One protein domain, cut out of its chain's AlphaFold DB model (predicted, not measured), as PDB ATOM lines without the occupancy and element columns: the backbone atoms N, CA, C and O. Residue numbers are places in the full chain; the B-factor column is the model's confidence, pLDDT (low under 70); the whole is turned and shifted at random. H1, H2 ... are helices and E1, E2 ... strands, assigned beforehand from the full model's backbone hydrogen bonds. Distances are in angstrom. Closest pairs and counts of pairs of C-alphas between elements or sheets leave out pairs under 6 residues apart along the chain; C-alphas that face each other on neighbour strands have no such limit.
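What this domain is: This is residues 308 to 460 of the 501 residues of the protein "Predicted protein" of Naegleria gruberi (UniProt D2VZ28). A long, twisted sheet of five antiparallel strands runs the length of the domain, with H1 on one face and H2 on the opposite face. The long strands E3 and E4 form its core, the short strands E1 and E2 sit one after the other along the same side of E3, and H3 lies off the sheet, beyond H1. The printed part has 153 residues, with three named helices and five named strands in the order H1, E1, E2, E3, E4, E5, H2, H3; the class is mixed, helices and strands. The sheet is branched at E3, and E2, E3, E4 and E5 form a meander, each strand the antiparallel neighbour of the one before. The whole is compact, with a radius of gyration of the C-alphas of 17.1 A and spans of 52 by 38 by 32 A.

Where its parts are: H1, residues 308 to 322, begins at C-alpha 308 at (31.692, -47.037, 12.099) and is 20.6 A long. E1 is residues 329 to 332 and E2 residues 338 to 343. E3, residues 348 to 362, is 44.6 A long, from C-alpha 348 at (21.355, -49.666, 27.701). E4, residues 366 to 381, is 43.3 A long and bends by 64 degrees at residue 370. E5, residues 389 to 400, is 31.4 A long. H2, residues 412 to 426, is 21.1 A long. H3, residues 446 to 460, is 21.0 A long and ends at C-alpha 460 at (34.965, -50.543, 0.650).

How they stand to each other: E3 and E4 are a hairpin, with N 356 and O 373 2.9 A apart, within hydrogen-bond range. E5 lies on the other side of E4 from E3; in this hairpin N 378 and O 393 are 2.8 A apart. E1, beside residues 356 to 359, and E2, beside residues 348 to 353, lie on one side of E3, with E4 on the other side. N 331 and O 357 of E1 and E3 are 2.9 A apart, and so are N 340 and O 351 of the hairpin E2 and E3. H1 is on the sheet at a height of 6.9 A, over none of its strands; its closest C-alphas to E4 are those of Val 310 and Val 377, 7.5 A apart. H2 is on the opposite face at a height of 9.8 A, over E4 and along the strands, at 25 degrees to E4 on the local plane. The closest C-alphas of E5 and H2 are those of Ser 395 and Phe 426, 5.8 A apart. H3 is close to H1 but not clearly touching it, the closest C-alphas being those of Ser 312 and Leu 452, 7.6 A apart. In H1, H2 and H3 every O i to N i+4 pair is within hydrogen-bond range.

The domain as a whole: The two C-alphas farthest apart are those of Gln 345 and Gly 363, 54.1 A. The printed part has no cut. The links E5 to H2, 11 residues, and H2 to H3, 19 residues, are long. The mean pLDDT of the printed part is 72.6, and residues 308 to 327, 333 to 336 and 428 to 460 are under 70.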
ATOM      1  N   ALA A 308      32.119 -47.042  13.496       57.66
ATOM      2  CA  ALA A 308      31.692 -47.037  12.099       57.66
ATOM      3  C   ALA A 308      30.461 -46.130  11.901       57.66
ATOM      4  O   ALA A 308      30.498 -45.219  11.068       57.66
ATOM      5  N   PHE A 309      29.422 -46.291  12.726       62.88
ATOM      6  CA  PHE A 309      28.252 -45.416  12.729       62.88
ATOM      7  C   PHE A 309      28.576 -43.983  13.186       62.88
ATOM      8  O   PHE A 309      28.217 -43.028  12.499       62.88
ATOM      9  N   VAL A 310      29.301 -43.793  14.295       63.53
ATOM     10  CA  VAL A 310      29.620 -42.456  14.843       63.53
ATOM     11  C   VAL A 310      30.532 -41.645  13.907       63.53
ATOM     12  O   VAL A 310      30.325 -40.442  13.753       63.53
ATOM     13  N   VAL A 311      31.497 -42.277  13.230       64.44
ATOM     14  CA  VAL A 311      32.363 -41.649  12.211       64.44
ATOM     15  C   VAL A 311      31.586 -41.371  10.921       64.44
ATOM     16  O   VAL A 311      31.775 -40.314  10.323       64.44
ATOM     17  N   SER A 312      30.666 -42.254  10.518       64.19
ATOM     18  CA  SER A 312      29.767 -42.012   9.377       64.19
ATOM     19  C   SER A 312      28.825 -40.830   9.624       64.19
ATOM     20  O   SER A 312      28.678 -39.948   8.774       64.19
ATOM     21  N   LEU A 313      28.236 -40.768  10.819       66.81
ATOM     22  CA  LEU A 313      27.405 -39.660  11.281       66.81
ATOM     23  C   LEU A 313      28.213 -38.357  11.352       66.81
ATOM     24  O   LEU A 313      27.737 -37.330  10.875       66.81
ATOM     25  N   LEU A 314      29.449 -38.403  11.867       66.25
ATOM     26  CA  LEU A 314      30.403 -37.288  11.807       66.25
ATOM     27  C   LEU A 314      30.657 -36.826  10.370       66.25
ATOM     28  O   LEU A 314      30.670 -35.625  10.123       66.25
ATOM     29  N   GLY A 315      30.846 -37.760   9.431       65.38
ATOM     30  CA  GLY A 315      31.061 -37.471   8.014       65.38
ATOM     31  C   GLY A 315      29.912 -36.658   7.423       65.38
ATOM     32  O   GLY A 315      30.137 -35.569   6.902       65.38
ATOM     33  N   HIS A 316      28.672 -37.115   7.595       66.12
ATOM     34  CA  HIS A 316      27.497 -36.375   7.126       66.12
ATOM     35  C   HIS A 316      27.225 -35.082   7.902       66.12
ATOM     36  O   HIS A 316      26.740 -34.111   7.318       66.12
ATOM     37  N   PHE A 317      27.552 -35.025   9.195       66.38
ATOM     38  CA  PHE A 317      27.444 -33.789   9.966       66.38
ATOM     39  C   PHE A 317      28.448 -32.741   9.462       66.38
ATOM     40  O   PHE A 317      28.093 -31.583   9.250       66.38
ATOM     41  N   ALA A 318      29.676 -33.173   9.170       65.12
ATOM     42  CA  ALA A 318      30.708 -32.360   8.550       65.12
ATOM     43  C   ALA A 318      30.300 -31.901   7.139       65.12
ATOM     44  O   ALA A 318      30.371 -30.709   6.864       65.12
ATOM     45  N   GLU A 319      29.787 -32.781   6.271       64.81
ATOM     46  CA  GLU A 319      29.249 -32.406   4.951       64.81
ATOM     47  C   GLU A 319      28.139 -31.346   5.046       64.81
ATOM     48  O   GLU A 319      28.188 -30.328   4.350       64.81
ATOM     49  N   ALA A 320      27.159 -31.543   5.936       64.69
ATOM     50  CA  ALA A 320      26.046 -30.611   6.133       64.69
ATOM     51  C   ALA A 320      26.503 -29.207   6.582       64.69
ATOM     52  O   ALA A 320      25.826 -28.217   6.297       64.69
ATOM     53  N   LEU A 321      27.657 -29.116   7.249       63.56
ATOM     54  CA  LEU A 321      28.299 -27.869   7.668       63.56
ATOM     55  C   LEU A 321      29.218 -27.285   6.576       63.56
ATOM     56  O   LEU A 321      29.209 -26.073   6.335       63.56
ATOM     57  N   PHE A 322      29.992 -28.131   5.895       59.72
ATOM     58  CA  PHE A 322      30.991 -27.745   4.894       59.72
ATOM     59  C   PHE A 322      30.382 -27.288   3.565       59.72
ATOM     60  O   PHE A 322      30.940 -26.393   2.937       59.72
ATOM     61  N   PHE A 323      29.230 -27.827   3.151       60.38
ATOM     62  CA  PHE A 323      28.539 -27.387   1.928       60.38
ATOM     63  C   PHE A 323      27.737 -26.078   2.096       60.38
ATOM     64  O   PHE A 323      26.951 -25.698   1.224       60.38
ATOM     65  N   THR A 324      27.945 -25.340   3.193       59.88
ATOM     66  CA  THR A 324      27.492 -23.945   3.309       59.88
ATOM     67  C   THR A 324      28.376 -23.006   2.470       59.88
ATOM     68  O   THR A 324      29.503 -23.333   2.108       59.88
ATOM     69  N   LYS A 325      27.885 -21.802   2.131       58.41
ATOM     70  CA  LYS A 325      28.575 -20.865   1.207       58.41
ATOM     71  C   LYS A 325      29.914 -20.297   1.716       58.41
ATOM     72  O   LYS A 325      30.561 -19.542   0.995       58.41
ATOM     73  N   THR A 326      30.322 -20.622   2.938       62.59
ATOM     74  CA  THR A 326      31.611 -20.239   3.527       62.59
ATOM     75  C   THR A 326      32.322 -21.498   4.010       62.59
ATOM     76  O   THR A 326      31.749 -22.186   4.854       62.59
ATOM     77  N   PRO A 327      33.553 -21.791   3.550       63.06
ATOM     78  CA  PRO A 327      34.285 -22.983   3.966       63.06
ATOM     79  C   PRO A 327      34.721 -22.865   5.430       63.06
ATOM     80  O   PRO A 327      35.743 -22.263   5.761       63.06
ATOM     81  N   ILE A 328      33.910 -23.438   6.309       74.38
ATOM     82  CA  ILE A 328      34.203 -23.636   7.728       74.38
ATOM     83  C   ILE A 328      35.170 -24.821   7.856       74.38
ATOM     84  O   ILE A 328      35.149 -25.733   7.031       74.38
ATOM     85  N   ARG A 329      36.022 -24.836   8.884       80.31
ATOM     86  CA  ARG A 329      36.802 -26.023   9.270       80.31
ATOM     87  C   ARG A 329      36.509 -26.395  10.717       80.31
ATOM     88  O   ARG A 329      36.229 -25.517  11.528       80.31
ATOM     89  N   PHE A 330      36.619 -27.677  11.040       78.81
ATOM     90  CA  PHE A 330      36.549 -28.165  12.417       78.81
ATOM     91  C   PHE A 330      37.905 -28.706  12.844       78.81
ATOM     92  O   PHE A 330      38.651 -29.253  12.029       78.81
ATOM     93  N   LYS A 331      38.222 -28.526  14.123       82.81
ATOM     94  CA  LYS A 331      39.389 -29.101  14.777       82.81
ATOM     95  C   LYS A 331      38.943 -29.727  16.094       82.81
ATOM     96  O   LYS A 331      38.412 -29.028  16.953       82.81
ATOM     97  N   ASP A 332      39.246 -31.007  16.275       73.12
ATOM     98  CA  ASP A 332      39.154 -31.641  17.587       73.12
ATOM     99  C   ASP A 332      40.222 -31.039  18.513       73.12
ATOM    100  O   ASP A 332      41.409 -30.976  18.173       73.12
ATOM    101  N   ILE A 333      39.789 -30.568  19.678       60.16
ATOM    102  CA  ILE A 333      40.635 -29.936  20.697       60.16
ATOM    103  C   ILE A 333      40.918 -30.829  21.908       60.16
ATOM    104  O   ILE A 333      41.744 -30.462  22.742       60.16
ATOM    105  N   ARG A 334      40.256 -31.987  22.028       58.94
ATOM    106  CA  ARG A 334      40.450 -32.943  23.136       58.94
ATOM    107  C   ARG A 334      41.048 -34.276  22.674       58.94
ATOM    108  O   ARG A 334      41.513 -35.046  23.514       58.94
ATOM    109  N   GLY A 335      41.043 -34.551  21.368       57.66
ATOM    110  CA  GLY A 335      41.694 -35.692  20.709       57.66
ATOM    111  C   GLY A 335      41.187 -37.072  21.135       57.66
ATOM    112  O   GLY A 335      41.756 -38.081  20.735       57.66
ATOM    113  N   THR A 336      40.153 -37.125  21.974       65.50
ATOM    114  CA  THR A 336      39.544 -38.337  22.526       65.50
ATOM    115  C   THR A 336      38.048 -38.103  22.679       65.50
ATOM    116  O   THR A 336      37.618 -37.014  23.070       65.50
ATOM    117  N   TRP A 337      37.255 -39.128  22.379       75.81
ATOM    118  CA  TRP A 337      35.838 -39.133  22.718       75.81
ATOM    119  C   TRP A 337      35.679 -39.293  24.228       75.81
ATOM    120  O   TRP A 337      36.427 -40.024  24.871       75.81
ATOM    121  N   ARG A 338      34.659 -38.661  24.807       81.88
ATOM    122  CA  ARG A 338      34.171 -39.049  26.129       81.88
ATOM    123  C   ARG A 338      33.006 -40.009  25.924       81.88
ATOM    124  O   ARG A 338      31.905 -39.563  25.617       81.88
ATOM    125  N   ILE A 339      33.258 -41.304  26.093       79.75
ATOM    126  CA  ILE A 339      32.202 -42.320  26.148       79.75
ATOM    127  C   ILE A 339      31.665 -42.382  27.583       79.75
ATOM    128  O   ILE A 339      32.439 -42.469  28.540       79.75
ATOM    129  N   ASP A 340      30.348 -42.304  27.741       82.50
ATOM    130  CA  ASP A 340      29.633 -42.520  28.998       82.50
ATOM    131  C   ASP A 340      28.545 -43.586  28.755       82.50
ATOM    132  O   ASP A 340      27.738 -43.436  27.840       82.50
ATOM    133  N   VAL A 341      28.495 -44.656  29.553       80.75
ATOM    134  CA  VAL A 341      27.423 -45.667  29.465       80.75
ATOM    135  C   VAL A 341      26.305 -45.325  30.447       80.75
ATOM    136  O   VAL A 341      26.575 -44.895  31.568       80.75
ATOM    137  N   ARG A 342      25.049 -45.551  30.046       84.94
ATOM    138  CA  ARG A 342      23.875 -45.506  30.930       84.94
ATOM    139  C   ARG A 342      23.134 -46.834  30.901       84.94
ATOM    140  O   ARG A 342      22.988 -47.437  29.839       84.94
ATOM    141  N   LEU A 343      22.644 -47.248  32.063       79.56
ATOM    142  CA  LEU A 343      21.814 -48.432  32.248       79.56
ATOM    143  C   LEU A 343      20.401 -47.956  32.613       79.56
ATOM    144  O   LEU A 343      20.245 -47.160  33.537       79.56
ATOM    145  N   TYR A 344      19.397 -48.427  31.882       82.94
ATOM    146  CA  TYR A 344      17.975 -48.251  32.178       82.94
ATOM    147  C   TYR A 344      17.409 -49.590  32.703       82.94
ATOM    148  O   TYR A 344      18.162 -50.549  32.888       82.94
ATOM    149  N   GLN A 345      16.108 -49.687  32.992       81.75
ATOM    150  CA  GLN A 345      15.532 -50.930  33.541       81.75
ATOM    151  C   GLN A 345      15.655 -52.105  32.555       81.75
ATOM    152  O   GLN A 345      16.158 -53.167  32.907       81.75
ATOM    153  N   ASP A 346      15.255 -51.872  31.310       84.25
ATOM    154  CA  ASP A 346      15.236 -52.807  30.182       84.25
ATOM    155  C   ASP A 346      16.390 -52.576  29.182       84.25
ATOM    156  O   ASP A 346      16.866 -53.514  28.539       84.25
ATOM    157  N   LYS A 347      16.849 -51.323  29.069       86.00
ATOM    158  CA  LYS A 347      17.729 -50.840  27.991       86.00
ATOM    159  C   LYS A 347      19.101 -50.374  28.465       86.00
ATOM    160  O   LYS A 347      19.349 -50.134  29.644       86.00
ATOM    161  N   ILE A 348      19.998 -50.184  27.504       83.75
ATOM    162  CA  ILE A 348      21.355 -49.666  27.701       83.75
ATOM    163  C   ILE A 348      21.656 -48.623  26.623       83.75
ATOM    164  O   ILE A 348      21.234 -48.778  25.476       83.75
ATOM    165  N   SER A 349      22.379 -47.555  26.972       87.31
ATOM    166  CA  SER A 349      22.834 -46.574  25.982       87.31
ATOM    167  C   SER A 349      24.311 -46.227  26.093       87.31
ATOM    168  O   SER A 349      24.834 -46.045  27.195       87.31
ATOM    169  N   MET A 350      24.945 -46.034  24.940       84.75
ATOM    170  CA  MET A 350      26.319 -45.558  24.795       84.75
ATOM    171  C   MET A 350      26.298 -44.091  24.351       84.75
ATOM    172  O   MET A 350      25.759 -43.756  23.296       84.75
ATOM    173  N   VAL A 351      26.851 -43.200  25.177       87.12
ATOM    174  CA  VAL A 351      26.842 -41.748  24.956       87.12
ATOM    175  C   VAL A 351      28.242 -41.275  24.585       87.12
ATOM    176  O   VAL A 351      29.114 -41.142  25.440       87.12
ATOM    177  N   HIS A 352      28.451 -40.985  23.307       85.69
ATOM    178  CA  HIS A 352      29.701 -40.484  22.746       85.69
ATOM    179  C   HIS A 352      29.658 -38.954  22.710       85.69
ATOM    180  O   HIS A 352      28.942 -38.364  21.902       85.69
ATOM    181  N   ARG A 353      30.417 -38.293  23.590       87.44
ATOM    182  CA  ARG A 353      30.511 -36.827  23.680       87.44
ATOM    183  C   ARG A 353      31.823 -36.316  23.088       87.44
ATOM    184  O   ARG A 353      32.877 -36.911  23.323       87.44
ATOM    185  N   ARG A 354      31.779 -35.183  22.382       87.44
ATOM    186  CA  ARG A 354      32.958 -34.512  21.805       87.44
ATOM    187  C   ARG A 354      32.814 -32.992  21.887       87.44
ATOM    188  O   ARG A 354      31.702 -32.471  21.830       87.44
ATOM    189  N   THR A 355      33.941 -32.289  22.003       88.25
ATOM    190  CA  THR A 355      34.004 -30.827  21.846       88.25
ATOM    191  C   THR A 355      34.819 -30.506  20.601       88.25
ATOM    192  O   THR A 355      35.980 -30.901  20.502       88.25
ATOM    193  N   GLU A 356      34.210 -29.787  19.668       88.69
ATOM    194  CA  GLU A 356      34.818 -29.346  18.412       88.69
ATOM    195  C   GLU A 356      35.146 -27.853  18.486       88.69
ATOM    196  O   GLU A 356      34.403 -27.074  19.084       88.69
ATOM    197  N   GLN A 357      36.221 -27.432  17.824       89.81
ATOM    198  CA  GLN A 357      36.547 -26.026  17.600       89.81
ATOM    199  C   GLN A 357      36.217 -25.643  16.154       89.81
ATOM    200  O   GLN A 357      36.754 -26.224  15.207       89.81
ATOM    201  N   MET A 358      35.334 -24.661  15.981       88.81
ATOM    202  CA  MET A 358      34.922 -24.143  14.679       88.81
ATOM    203  C   MET A 358      35.881 -23.040  14.233       88.81
ATOM    204  O   MET A 358      35.960 -21.976  14.841       88.81
ATOM    205  N   LEU A 359      36.609 -23.288  13.149       89.00
ATOM    206  CA  LEU A 359      37.629 -22.403  12.600       89.00
ATOM    207  C   LEU A 359      37.142 -21.746  11.304       89.00
ATOM    208  O   LEU A 359      36.601 -22.407  10.412       89.00
ATOM    209  N   LYS A 360      37.389 -20.441  11.171       87.94
ATOM    210  CA  LYS A 360      37.094 -19.653   9.969       87.94
ATOM    211  C   LYS A 360      38.405 -19.243   9.281       87.94
ATOM    212  O   LYS A 360      39.283 -18.701   9.957       87.94
ATOM    213  N   PRO A 361      38.565 -19.473   7.965       85.50
ATOM    214  CA  PRO A 361      39.729 -18.990   7.232       85.50
ATOM    215  C   PRO A 361      39.708 -17.462   7.106       85.50
ATOM    216  O   PRO A 361      38.663 -16.854   6.856       85.50
ATOM    217  N   LEU A 362      40.881 -16.857   7.268       85.94
ATOM    218  CA  LEU A 362      41.138 -15.431   7.110       85.94
ATOM    219  C   LEU A 362      42.320 -15.271   6.144       85.94
ATOM    220  O   LEU A 362      43.476 -15.479   6.506       85.94
ATOM    221  N   GLY A 363      42.016 -14.969   4.879       84.38
ATOM    222  CA  GLY A 363      42.982 -15.111   3.788       84.38
ATOM    223  C   GLY A 363      43.319 -16.581   3.497       84.38
ATOM    224  O   GLY A 363      42.532 -17.480   3.792       84.38
ATOM    225  N   ASN A 364      44.491 -16.823   2.905       80.25
ATOM    226  CA  ASN A 364      44.855 -18.141   2.367       80.25
ATOM    227  C   ASN A 364      45.448 -19.110   3.407       80.25
ATOM    228  O   ASN A 364      45.439 -20.317   3.179       80.25
ATOM    229  N   THR A 365      45.990 -18.604   4.521       77.69
ATOM    230  CA  THR A 365      46.830 -19.390   5.450       77.69
ATOM    231  C   THR A 365      46.366 -19.373   6.904       77.69
ATOM    232  O   THR A 365      46.609 -20.344   7.619       77.69
ATOM    233  N   MET A 366      45.694 -18.315   7.371       86.06
ATOM    234  CA  MET A 366      45.283 -18.214   8.773       86.06
ATOM    235  C   MET A 366      43.910 -18.843   9.006       86.06
ATOM    236  O   MET A 366      42.937 -18.526   8.325       86.06
ATOM    237  N   LEU A 367      43.820 -19.691  10.030       89.88
ATOM    238  CA  LEU A 367      42.562 -20.156  10.608       89.88
ATOM    239  C   LEU A 367      42.375 -19.450  11.953       89.88
ATOM    240  O   LEU A 367      43.190 -19.636  12.855       89.88
ATOM    241  N   LYS A 368      41.323 -18.637  12.091       91.88
ATOM    242  CA  LYS A 368      40.953 -17.994  13.362       91.88
ATOM    243  C   LYS A 368      39.794 -18.742  14.018       91.88
ATOM    244  O   LYS A 368      38.963 -19.329  13.319       91.88
ATOM    245  N   ASN A 369      39.731 -18.726  15.348       91.69
ATOM    246  CA  ASN A 369      38.669 -19.419  16.073       91.69
ATOM    247  C   ASN A 369      37.353 -18.634  16.034       91.69
ATOM    248  O   ASN A 369      37.332 -17.426  16.253       91.69
ATOM    249  N   LEU A 370      36.254 -19.335  15.773       90.81
ATOM    250  CA  LEU A 370      34.911 -18.775  15.729       90.81
ATOM    251  C   LEU A 370      34.160 -19.055  17.037       90.81
ATOM    252  O   LEU A 370      33.593 -18.138  17.617       90.81
ATOM    253  N   PHE A 371      34.164 -20.310  17.485       91.81
ATOM    254  CA  PHE A 371      33.623 -20.777  18.765       91.81
ATOM    255  C   PHE A 371      34.009 -22.247  18.977       91.81
ATOM    256  O   PHE A 371      34.390 -22.941  18.031       91.81
ATOM    257  N   GLN A 372      33.867 -22.745  20.200       92.50
ATOM    258  CA  GLN A 372      33.838 -24.183  20.475       92.50
ATOM    259  C   GLN A 372      32.388 -24.649  20.641       92.50
ATOM    260  O   GLN A 372      31.523 -23.871  21.038       92.50
ATOM    261  N   PHE A 373      32.090 -25.910  20.347       90.56
ATOM    262  CA  PHE A 373      30.789 -26.494  20.676       90.56
ATOM    263  C   PHE A 373      30.934 -27.930  21.174       90.56
ATOM    264  O   PHE A 373      31.671 -28.735  20.601       90.56
ATOM    265  N   SER A 374      30.215 -28.246  22.249       90.31
ATOM    266  CA  SER A 374      30.127 -29.601  22.796       90.31
ATOM    267  C   SER A 374      28.834 -30.248  22.316       90.31
ATOM    268  O   SER A 374      27.765 -29.643  22.383       90.31
ATOM    269  N   TRP A 375      28.916 -31.488  21.848       89.50
ATOM    270  CA  TRP A 375      27.779 -32.257  21.347       89.50
ATOM    271  C   TRP A 375      27.906 -33.730  21.746       89.50
ATOM    272  O   TRP A 375      28.971 -34.180  22.182       89.50
ATOM    273  N   GLN A 376      26.810 -34.481  21.637       89.38
ATOM    274  CA  GLN A 376      26.795 -35.915  21.904       89.38
ATOM    275  C   GLN A 376      25.949 -36.712  20.906       89.38
ATOM    276  O   GLN A 376      24.932 -36.223  20.411       89.38
ATOM    277  N   VAL A 377      26.354 -37.963  20.692       86.81
ATOM    278  CA  VAL A 377      25.540 -39.044  20.124       86.81
ATOM    279  C   VAL A 377      25.200 -40.001  21.259       86.81
ATOM    280  O   VAL A 377      26.090 -40.419  21.989       86.81
ATOM    281  N   GLU A 378      23.934 -40.356  21.417       87.75
ATOM    282  CA  GLU A 378      23.465 -41.373  22.356       87.75
ATOM    283  C   GLU A 378      22.797 -42.497  21.562       87.75
ATOM    284  O   GLU A 378      21.744 -42.294  20.958       87.75
ATOM    285  N   ILE A 379      23.448 -43.660  21.519       83.94
ATOM    286  CA  ILE A 379      22.944 -44.879  20.877       83.94
ATOM    287  C   ILE A 379      22.258 -45.699  21.968       83.94
ATOM    288  O   ILE A 379      22.910 -46.084  22.934       83.94
ATOM    289  N   ILE A 380      20.953 -45.926  21.840       86.06
ATOM    290  CA  ILE A 380      20.120 -46.686  22.776       86.06
ATOM    291  C   ILE A 380      19.780 -48.028  22.132       86.06
ATOM    292  O   ILE A 380      19.154 -48.074  21.071       86.06
ATOM    293  N   TYR A 381      20.164 -49.114  22.792       83.00
ATOM    294  CA  TYR A 381      19.819 -50.473  22.393       83.00
ATOM    295  C   TYR A 381      18.514 -50.896  23.067       83.00
ATOM    296  O   TYR A 381      18.257 -50.513  24.209       83.00
ATOM    297  N   ASP A 382      17.687 -51.679  22.370       84.88
ATOM    298  CA  ASP A 382      16.384 -52.127  22.890       84.88
ATOM    299  C   ASP A 382      16.490 -53.186  24.000       84.88
ATOM    300  O   ASP A 382      15.505 -53.449  24.686       84.88
ATOM    301  N   SER A 383      17.678 -53.758  24.201       84.31
ATOM    302  CA  SER A 383      17.963 -54.786  25.200       84.31
ATOM    303  C   SER A 383      19.435 -54.757  25.633       84.31
ATOM    304  O   SER A 383      20.296 -54.140  24.998       84.31
ATOM    305  N   TYR A 384      19.749 -55.525  26.677       77.56
ATOM    306  CA  TYR A 384      21.119 -55.792  27.121       77.56
ATOM    307  C   TYR A 384      21.934 -56.738  26.210       77.56
ATOM    308  O   TYR A 384      23.127 -56.903  26.455       77.56
ATOM    309  N   SER A 385      21.351 -57.343  25.163       76.75
ATOM    310  CA  SER A 385      22.099 -58.197  24.217       76.75
ATOM    311  C   SER A 385      22.883 -57.407  23.160       76.75
ATOM    312  O   SER A 385      23.735 -57.973  22.470       76.75
ATOM    313  N   LEU A 386      22.633 -56.092  23.046       74.31
ATOM    314  CA  LEU A 386      23.271 -55.203  22.065       74.31
ATOM    315  C   LEU A 386      23.090 -55.705  20.614       74.31
ATOM    316  O   LEU A 386      24.001 -55.646  19.792       74.31
ATOM    317  N   GLU A 387      21.926 -56.272  20.297       75.88
ATOM    318  CA  GLU A 387      21.594 -56.782  18.954       75.88
ATOM    319  C   GLU A 387      20.843 -55.752  18.105       75.88
ATOM    320  O   GLU A 387      21.085 -55.655  16.905       75.88
ATOM    321  N   GLN A 388      19.977 -54.948  18.728       78.12
ATOM    322  CA  GLN A 388      19.136 -53.967  18.046       78.12
ATOM    323  C   GLN A 388      19.307 -52.568  18.648       78.12
ATOM    324  O   GLN A 388      19.118 -52.366  19.850       78.12
ATOM    325  N   ILE A 389      19.626 -51.592  17.793       80.06
ATOM    326  CA  ILE A 389      19.599 -50.163  18.125       80.06
ATOM    327  C   ILE A 389      18.149 -49.680  18.016       80.06
ATOM    328  O   ILE A 389      17.645 -49.470  16.913       80.06
ATOM    329  N   GLY A 390      17.491 -49.476  19.157       81.25
ATOM    330  CA  GLY A 390      16.128 -48.943  19.214       81.25
ATOM    331  C   GLY A 390      16.053 -47.444  18.948       81.25
ATOM    332  O   GLY A 390      15.054 -46.937  18.435       81.25
ATOM    333  N   ALA A 391      17.120 -46.705  19.266       84.12
ATOM    334  CA  ALA A 391      17.243 -45.313  18.863       84.12
ATOM    335  C   ALA A 391      18.691 -44.822  18.792       84.12
ATOM    336  O   ALA A 391      19.568 -45.261  19.524       84.12
ATOM    337  N   VAL A 392      18.896 -43.793  17.976       79.94
ATOM    338  CA  VAL A 392      20.036 -42.876  18.069       79.94
ATOM    339  C   VAL A 392      19.471 -41.506  18.417       79.94
ATOM    340  O   VAL A 392      18.391 -41.172  17.930       79.94
ATOM    341  N   HIS A 393      20.147 -40.728  19.262       83.19
ATOM    342  CA  HIS A 393      19.827 -39.332  19.579       83.19
ATOM    343  C   HIS A 393      21.082 -38.471  19.396       83.19
ATOM    344  O   HIS A 393      22.140 -38.801  19.924       83.19
ATOM    345  N   VAL A 394      20.978 -37.357  18.667       83.38
ATOM    346  CA  VAL A 394      22.100 -36.429  18.433       83.38
ATOM    347  C   VAL A 394      21.757 -35.068  19.024       83.38
ATOM    348  O   VAL A 394      20.785 -34.443  18.607       83.38
ATOM    349  N   SER A 395      22.542 -34.600  19.995       85.75
ATOM    350  CA  SER A 395      22.209 -33.411  20.785       85.75
ATOM    351  C   SER A 395      23.383 -32.442  20.912       85.75
ATOM    352  O   SER A 395      24.491 -32.828  21.284       85.75
ATOM    353  N   LEU A 396      23.111 -31.157  20.677       89.62
ATOM    354  CA  LEU A 396      23.985 -30.060  21.089       89.62
ATOM    355  C   LEU A 396      23.927 -29.929  22.614       89.62
ATOM    356  O   LEU A 396      22.834 -29.875  23.179       89.62
ATOM    357  N   LEU A 397      25.087 -29.869  23.263       90.62
ATOM    358  CA  LEU A 397      25.205 -29.624  24.700       90.62
ATOM    359  C   LEU A 397      25.480 -28.141  24.975       90.62
ATOM    360  O   LEU A 397      24.855 -27.550  25.847       90.62
ATOM    361  N   GLU A 398      26.405 -27.540  24.221       91.06
ATOM    362  CA  GLU A 398      26.955 -26.214  24.517       91.06
ATOM    363  C   GLU A 398      27.531 -25.545  23.260       91.06
ATOM    364  O   GLU A 398      28.036 -26.230  22.368       91.06
ATOM    365  N   VAL A 399      27.504 -24.209  23.216       91.62
ATOM    366  CA  VAL A 399      28.256 -23.379  22.259       91.62
ATOM    367  C   VAL A 399      29.033 -22.330  23.057       91.62
ATOM    368  O   VAL A 399      28.436 -21.391  23.583       91.62
ATOM    369  N   ASP A 400      30.348 -22.504  23.152       92.38
ATOM    370  CA  ASP A 400      31.276 -21.597  23.827       92.38
ATOM    371  C   ASP A 400      31.799 -20.519  22.868       92.38
ATOM    372  O   ASP A 400      32.588 -20.789  21.959       92.38
ATOM    373  N   TRP A 401      31.419 -19.270  23.133       93.44
ATOM    374  CA  TRP A 401      31.964 -18.093  22.454       93.44
ATOM    375  C   TRP A 401      33.135 -17.430  23.200       93.44
ATOM    376  O   TRP A 401      33.690 -16.474  22.665       93.44
ATOM    377  N   ALA A 402      33.540 -17.884  24.394       90.38
ATOM    378  CA  ALA A 402      34.655 -17.281  25.137       90.38
ATOM    379  C   ALA A 402      35.997 -17.445  24.406       90.38
ATOM    380  O   ALA A 402      36.908 -16.641  24.579       90.38
ATOM    381  N   SER A 403      36.103 -18.457  23.543       86.81
ATOM    382  CA  SER A 403      37.270 -18.693  22.693       86.81
ATOM    383  C   SER A 403      37.218 -18.012  21.306       86.81
ATOM    384  O   SER A 403      38.109 -18.249  20.487       86.81
ATOM    385  N   TYR A 404      36.208 -17.178  21.022       92.69
ATOM    386  CA  TYR A 404      36.054 -16.421  19.766       92.69
ATOM    387  C   TYR A 404      37.196 -15.418  19.525       92.69
ATOM    388  O   TYR A 404      37.556 -14.640  20.404       92.69
ATOM    389  N   ASP A 405      37.712 -15.378  18.297       92.25
ATOM    390  CA  ASP A 405      38.742 -14.430  17.875       92.25
ATOM    391  C   ASP A 405      38.127 -13.095  17.423       92.25
ATOM    392  O   ASP A 405      37.464 -13.010  16.382       92.25
ATOM    393  N   GLU A 406      38.366 -12.024  18.184       93.06
ATOM    394  CA  GLU A 406      37.810 -10.696  17.897       93.06
ATOM    395  C   GLU A 406      38.215 -10.133  16.530       93.06
ATOM    396  O   GLU A 406      37.441  -9.381  15.929       93.06
ATOM    397  N   SER A 407      39.344 -10.581  15.960       91.25
ATOM    398  CA  SER A 407      39.788 -10.165  14.623       91.25
ATOM    399  C   SER A 407      38.870 -10.652  13.492       91.25
ATOM    400  O   SER A 407      39.110 -10.317  12.331       91.25
ATOM    401  N   LEU A 408      37.840 -11.453  13.788       89.50
ATOM    402  CA  LEU A 408      36.811 -11.865  12.832       89.50
ATOM    403  C   LEU A 408      35.665 -10.853  12.669       89.50
ATOM    404  O   LEU A 408      34.842 -11.037  11.767       89.50
ATOM    405  N   GLY A 409      35.606  -9.803  13.501       91.19
ATOM    406  CA  GLY A 409      34.713  -8.649  13.323       91.19
ATOM    407  C   GLY A 409      33.206  -8.941  13.376       91.19
ATOM    408  O   GLY A 409      32.414  -8.125  12.905       91.19
ATOM    409  N   MET A 410      32.785 -10.093  13.908       91.12
ATOM    410  CA  MET A 410      31.373 -10.461  14.003       91.12
ATOM    411  C   MET A 410      30.667  -9.723  15.139       91.12
ATOM    412  O   MET A 410      31.023  -9.861  16.311       91.12
ATOM    413  N   ASN A 411      29.606  -8.999  14.787       93.69
ATOM    414  CA  ASN A 411      28.713  -8.380  15.761       93.69
ATOM    415  C   ASN A 411      27.825  -9.431  16.458       93.69
ATOM    416  O   ASN A 411      27.662 -10.552  15.970       93.69
ATOM    417  N   GLN A 412      27.215  -9.063  17.591       93.25
ATOM    418  CA  GLN A 412      26.423 -10.005  18.389       93.25
ATOM    419  C   GLN A 412      25.267 -10.632  17.598       93.25
ATOM    420  O   GLN A 412      25.060 -11.835  17.689       93.25
ATOM    421  N   LYS A 413      24.582  -9.867  16.735       93.00
ATOM    422  CA  LYS A 413      23.504 -10.397  15.884       93.00
ATOM    423  C   LYS A 413      23.992 -11.537  14.977       93.00
ATOM    424  O   LYS A 413      23.287 -12.529  14.825       93.00
ATOM    425  N   GLN A 414      25.197 -11.435  14.413       89.62
ATOM    426  CA  GLN A 414      25.791 -12.504  13.599       89.62
ATOM    427  C   GLN A 414      26.184 -13.731  14.437       89.62
ATOM    428  O   GLN A 414      26.067 -14.857  13.950       89.62
ATOM    429  N   LYS A 415      26.617 -13.538  15.692       90.25
ATOM    430  CA  LYS A 415      26.836 -14.640  16.645       90.25
ATOM    431  C   LYS A 415      25.511 -15.334  16.981       90.25
ATOM    432  O   LYS A 415      25.407 -16.548  16.829       90.25
ATOM    433  N   ASP A 416      24.469 -14.569  17.305       89.75
ATOM    434  CA  ASP A 416      23.123 -15.079  17.590       89.75
ATOM    435  C   ASP A 416      22.528 -15.844  16.396       89.75
ATOM    436  O   ASP A 416      21.899 -16.883  16.579       89.75
ATOM    437  N   GLU A 417      22.692 -15.340  15.169       87.88
ATOM    438  CA  GLU A 417      22.226 -15.994  13.939       87.88
ATOM    439  C   GLU A 417      22.966 -17.314  13.680       87.88
ATOM    440  O   GLU A 417      22.327 -18.318  13.356       87.88
ATOM    441  N   MET A 418      24.285 -17.351  13.899       85.75
ATOM    442  CA  MET A 418      25.094 -18.569  13.792       85.75
ATOM    443  C   MET A 418      24.736 -19.595  14.880       85.75
ATOM    444  O   MET A 418      24.560 -20.776  14.586       85.75
ATOM    445  N   GLN A 419      24.537 -19.153  16.124       87.69
ATOM    446  CA  GLN A 419      24.114 -20.017  17.225       87.69
ATOM    447  C   GLN A 419      22.690 -20.551  17.011       87.69
ATOM    448  O   GLN A 419      22.444 -21.732  17.235       87.69
ATOM    449  N   LYS A 420      21.762 -19.734  16.493       85.50
ATOM    450  CA  LYS A 420      20.418 -20.181  16.078       85.50
ATOM    451  C   LYS A 420      20.471 -21.179  14.921       85.50
ATOM    452  O   LYS A 420      19.645 -22.087  14.887       85.50
ATOM    453  N   LEU A 421      21.424 -21.046  13.994       82.44
ATOM    454  CA  LEU A 421      21.656 -22.038  12.941       82.44
ATOM    455  C   LEU A 421      22.160 -23.363  13.535       82.44
ATOM    456  O   LEU A 421      21.601 -24.406  13.209       82.44
ATOM    457  N   PHE A 422      23.143 -23.325  14.439       81.38
ATOM    458  CA  PHE A 422      23.659 -24.512  15.129       81.38
ATOM    459  C   PHE A 422      22.590 -25.216  15.959       81.38
ATOM    460  O   PHE A 422      22.350 -26.403  15.746       81.38
ATOM    461  N   ILE A 423      21.872 -24.476  16.809       83.62
ATOM    462  CA  ILE A 423      20.717 -24.997  17.547       83.62
ATOM    463  C   ILE A 423      19.735 -25.639  16.561       83.62
ATOM    464  O   ILE A 423      19.453 -26.817  16.702       83.62
ATOM    465  N   ARG A 424      19.311 -24.960  15.485       80.56
ATOM    466  CA  ARG A 424      18.382 -25.528  14.484       80.56
ATOM    467  C   ARG A 424      18.894 -26.803  13.796       80.56
ATOM    468  O   ARG A 424      18.075 -27.645  13.438       80.56
ATOM    469  N   MET A 425      20.201 -26.954  13.573       75.94
ATOM    470  CA  MET A 425      20.761 -28.168  12.959       75.94
ATOM    471  C   MET A 425      20.654 -29.381  13.890       75.94
ATOM    472  O   MET A 425      20.261 -30.450  13.430       75.94
ATOM    473  N   PHE A 426      20.920 -29.198  15.186       77.88
ATOM    474  CA  PHE A 426      20.725 -30.233  16.206       77.88
ATOM    475  C   PHE A 426      19.262 -30.357  16.681       77.88
ATOM    476  O   PHE A 426      18.864 -31.401  17.182       77.88
ATOM    477  N   SER A 427      18.435 -29.324  16.510       71.38
ATOM    478  CA  SER A 427      17.040 -29.265  16.968       71.38
ATOM    479  C   SER A 427      16.030 -29.704  15.903       71.38
ATOM    480  O   SER A 427      15.012 -29.044  15.705       71.38
ATOM    481  N   LYS A 428      16.317 -30.793  15.178       57.38
ATOM    482  CA  LYS A 428      15.498 -31.229  14.032       57.38
ATOM    483  C   LYS A 428      14.357 -32.211  14.330       57.38
ATOM    484  O   LYS A 428      13.647 -32.564  13.390       57.38
ATOM    485  N   SER A 429      14.104 -32.570  15.592       46.59
ATOM    486  CA  SER A 429      12.780 -33.083  15.972       46.59
ATOM    487  C   SER A 429      11.743 -31.963  15.833       46.59
ATOM    488  O   SER A 429      12.024 -30.805  16.144       46.59
ATOM    489  N   LYS A 430      10.531 -32.283  15.380       40.03
ATOM    490  CA  LYS A 430       9.445 -31.293  15.298       40.03
ATOM    491  C   LYS A 430       8.986 -30.848  16.702       40.03
ATOM    492  O   LYS A 430       9.006 -31.649  17.627       40.03
ATOM    493  N   ALA A 431       8.494 -29.606  16.779       37.34
ATOM    494  CA  ALA A 431       7.809 -28.959  17.911       37.34
ATOM    495  C   ALA A 431       8.650 -28.565  19.156       37.34
ATOM    496  O   ALA A 431       8.830 -29.326  20.101       37.34
ATOM    497  N   ASP A 432       9.080 -27.300  19.161       43.75
ATOM    498  CA  ASP A 432       9.034 -26.338  20.279       43.75
ATOM    499  C   ASP A 432       9.092 -26.850  21.738       43.75
ATOM    500  O   ASP A 432       8.089 -26.862  22.449       43.75
ATOM    501  N   SER A 433      10.297 -27.119  22.259       36.16
ATOM    502  CA  SER A 433      10.615 -26.929  23.692       36.16
ATOM    503  C   SER A 433      12.134 -26.899  23.967       36.16
ATOM    504  O   SER A 433      12.959 -27.063  23.067       36.16
ATOM    505  N   LYS A 434      12.524 -26.581  25.213       40.62
ATOM    506  CA  LYS A 434      13.915 -26.318  25.630       40.62
ATOM    507  C   LYS A 434      14.678 -27.605  26.009       40.62
ATOM    508  O   LYS A 434      14.609 -27.984  27.169       40.62
ATOM    509  N   LEU A 435      15.509 -28.127  25.097       32.66
ATOM    510  CA  LEU A 435      16.588 -29.125  25.328       32.66
ATOM    511  C   LEU A 435      16.189 -30.505  25.928       32.66
ATOM    512  O   LEU A 435      15.268 -30.599  26.730       32.66
ATOM    513  N   PRO A 436      16.970 -31.575  25.662       41.66
ATOM    514  CA  PRO A 436      17.792 -31.832  24.479       41.66
ATOM    515  C   PRO A 436      16.923 -32.399  23.341       41.66
ATOM    516  O   PRO A 436      15.847 -32.942  23.581       41.66
ATOM    517  N   VAL A 437      17.374 -32.299  22.088       45.97
ATOM    518  CA  VAL A 437      16.576 -32.769  20.944       45.97
ATOM    519  C   VAL A 437      16.927 -34.199  20.525       45.97
ATOM    520  O   VAL A 437      18.091 -34.565  20.363       45.97
ATOM    521  N   LYS A 438      15.866 -34.987  20.333       42.09
ATOM    522  CA  LYS A 438      15.835 -36.372  19.862       42.09
ATOM    523  C   LYS A 438      15.751 -36.414  18.331       42.09
ATOM    524  O   LYS A 438      14.663 -36.522  17.780       42.09
ATOM    525  N   ILE A 439      16.892 -36.327  17.642       38.59
ATOM    526  CA  ILE A 439      16.971 -36.724  16.222       38.59
ATOM    527  C   ILE A 439      17.002 -38.253  16.174       38.59
ATOM    528  O   ILE A 439      18.035 -38.829  16.495       38.59
ATOM    529  N   SER A 440      15.887 -38.889  15.811       39.03
ATOM    530  CA  SER A 440      15.784 -40.341  15.634       39.03
ATOM    531  C   SER A 440      16.336 -40.783  14.273       39.03
ATOM    532  O   SER A 440      16.393 -39.994  13.329       39.03
ATOM    533  N   MET A 441      16.650 -42.073  14.118       39.16
ATOM    534  CA  MET A 441      16.952 -42.670  12.803       39.16
ATOM    535  C   MET A 441      15.807 -42.456  11.796       39.16
ATOM    536  O   MET A 441      16.057 -42.267  10.611       39.16
ATOM    537  N   VAL A 442      14.561 -42.397  12.282       39.81
ATOM    538  CA  VAL A 442      13.350 -42.132  11.479       39.81
ATOM    539  C   VAL A 442      13.326 -40.703  10.899       39.81
ATOM    540  O   VAL A 442      12.735 -40.473   9.845       39.81
ATOM    541  N   ASP A 443      14.005 -39.740  11.538       36.88
ATOM    542  CA  ASP A 443      14.110 -38.353  11.055       36.88
ATOM    543  C   ASP A 443      15.180 -38.187   9.955       36.88
ATOM    544  O   ASP A 443      15.171 -37.205   9.200       36.88
ATOM    545  N   ILE A 444      16.104 -39.148   9.826       41.38
ATOM    546  CA  ILE A 444      17.116 -39.171   8.766       41.38
ATOM    547  C   ILE A 444      16.458 -39.713   7.497       41.38
ATOM    548  O   ILE A 444      16.251 -40.914   7.343       41.38
ATOM    549  N   SER A 445      16.120 -38.826   6.555       41.50
ATOM    550  CA  SER A 445      15.339 -39.258   5.392       41.50
ATOM    551  C   SER A 445      16.044 -40.361   4.595       41.50
ATOM    552  O   SER A 445      17.244 -40.292   4.322       41.50
ATOM    553  N   LEU A 446      15.263 -41.356   4.162       42.69
ATOM    554  CA  LEU A 446      15.714 -42.590   3.507       42.69
ATOM    555  C   LEU A 446      16.668 -42.367   2.313       42.69
ATOM    556  O   LEU A 446      17.481 -43.229   1.991       42.69
ATOM    557  N   LYS A 447      16.613 -41.193   1.667       42.47
ATOM    558  CA  LYS A 447      17.563 -40.780   0.622       42.47
ATOM    559  C   LYS A 447      18.991 -40.592   1.156       42.47
ATOM    560  O   LYS A 447      19.925 -40.988   0.471       42.47
ATOM    561  N   HIS A 448      19.163 -40.015   2.345       43.53
ATOM    562  CA  HIS A 448      20.473 -39.824   2.973       43.53
ATOM    563  C   HIS A 448      21.030 -41.148   3.501       43.53
ATOM    564  O   HIS A 448      22.179 -41.454   3.216       43.53
ATOM    565  N   VAL A 449      20.204 -41.996   4.126       45.38
ATOM    566  CA  VAL A 449      20.612 -43.359   4.525       45.38
ATOM    567  C   VAL A 449      21.065 -44.178   3.304       45.38
ATOM    568  O   VAL A 449      22.121 -44.803   3.319       45.38
ATOM    569  N   ARG A 450      20.328 -44.109   2.185       44.97
ATOM    570  CA  ARG A 450      20.726 -44.751   0.917       44.97
ATOM    571  C   ARG A 450      21.981 -44.138   0.281       44.97
ATOM    572  O   ARG A 450      22.688 -44.849  -0.428       44.97
ATOM    573  N   LEU A 451      22.268 -42.852   0.509       42.72
ATOM    574  CA  LEU A 451      23.514 -42.212   0.066       42.72
ATOM    575  C   LEU A 451      24.705 -42.640   0.933       42.72
ATOM    576  O   LEU A 451      25.729 -42.999   0.359       42.72
ATOM    577  N   LEU A 452      24.541 -42.714   2.259       42.72
ATOM    578  CA  LEU A 452      25.533 -43.268   3.186       42.72
ATOM    579  C   LEU A 452      25.933 -44.685   2.764       42.72
ATOM    580  O   LEU A 452      27.093 -44.944   2.456       42.72
ATOM    581  N   VAL A 453      24.946 -45.579   2.644       44.09
ATOM    582  CA  VAL A 453      25.151 -46.974   2.220       44.09
ATOM    583  C   VAL A 453      25.790 -47.058   0.828       44.09
ATOM    584  O   VAL A 453      26.584 -47.961   0.571       44.09
ATOM    585  N   LYS A 454      25.488 -46.126  -0.087       48.44
ATOM    586  CA  LYS A 454      26.125 -46.090  -1.412       48.44
ATOM    587  C   LYS A 454      27.594 -45.667  -1.337       48.44
ATOM    588  O   LYS A 454      28.412 -46.299  -2.002       48.44
ATOM    589  N   GLU A 455      27.927 -44.640  -0.558       42.25
ATOM    590  CA  GLU A 455      29.304 -44.157  -0.435       42.25
ATOM    591  C   GLU A 455      30.169 -45.147   0.355       42.25
ATOM    592  O   GLU A 455      31.249 -45.493  -0.116       42.25
ATOM    593  N   LEU A 456      29.674 -45.722   1.459       41.94
ATOM    594  CA  LEU A 456      30.357 -46.804   2.187       41.94
ATOM    595  C   LEU A 456      30.678 -47.988   1.258       41.94
ATOM    596  O   LEU A 456      31.842 -48.371   1.125       41.94
ATOM    597  N   ARG A 457      29.690 -48.470   0.483       41.94
ATOM    598  CA  ARG A 457      29.881 -49.503  -0.561       41.94
ATOM    599  C   ARG A 457      30.832 -49.090  -1.693       41.94
ATOM    600  O   ARG A 457      31.318 -49.958  -2.418       41.94
ATOM    601  N   GLN A 458      31.073 -47.797  -1.897       44.88
ATOM    602  CA  GLN A 458      32.018 -47.281  -2.889       44.88
ATOM    603  C   GLN A 458      33.424 -47.091  -2.295       44.88
ATOM    604  O   GLN A 458      34.404 -47.214  -3.028       44.88
ATOM    605  N   GLN A 459      33.549 -46.852  -0.988       41.09
ATOM    606  CA  GLN A 459      34.823 -46.786  -0.269       41.09
ATOM    607  C   GLN A 459      35.375 -48.185   0.043       41.09
ATOM    608  O   GLN A 459      36.556 -48.431  -0.203       41.09
ATOM    609  N   SER A 460      34.540 -49.144   0.462       40.03
ATOM    610  CA  SER A 460      34.965 -50.543   0.650       40.03
ATOM    611  C   SER A 460      35.516 -51.147  -0.649       40.03
ATOM    612  O   SER A 460      36.606 -51.713  -0.659       40.03
TER     613      SER A 460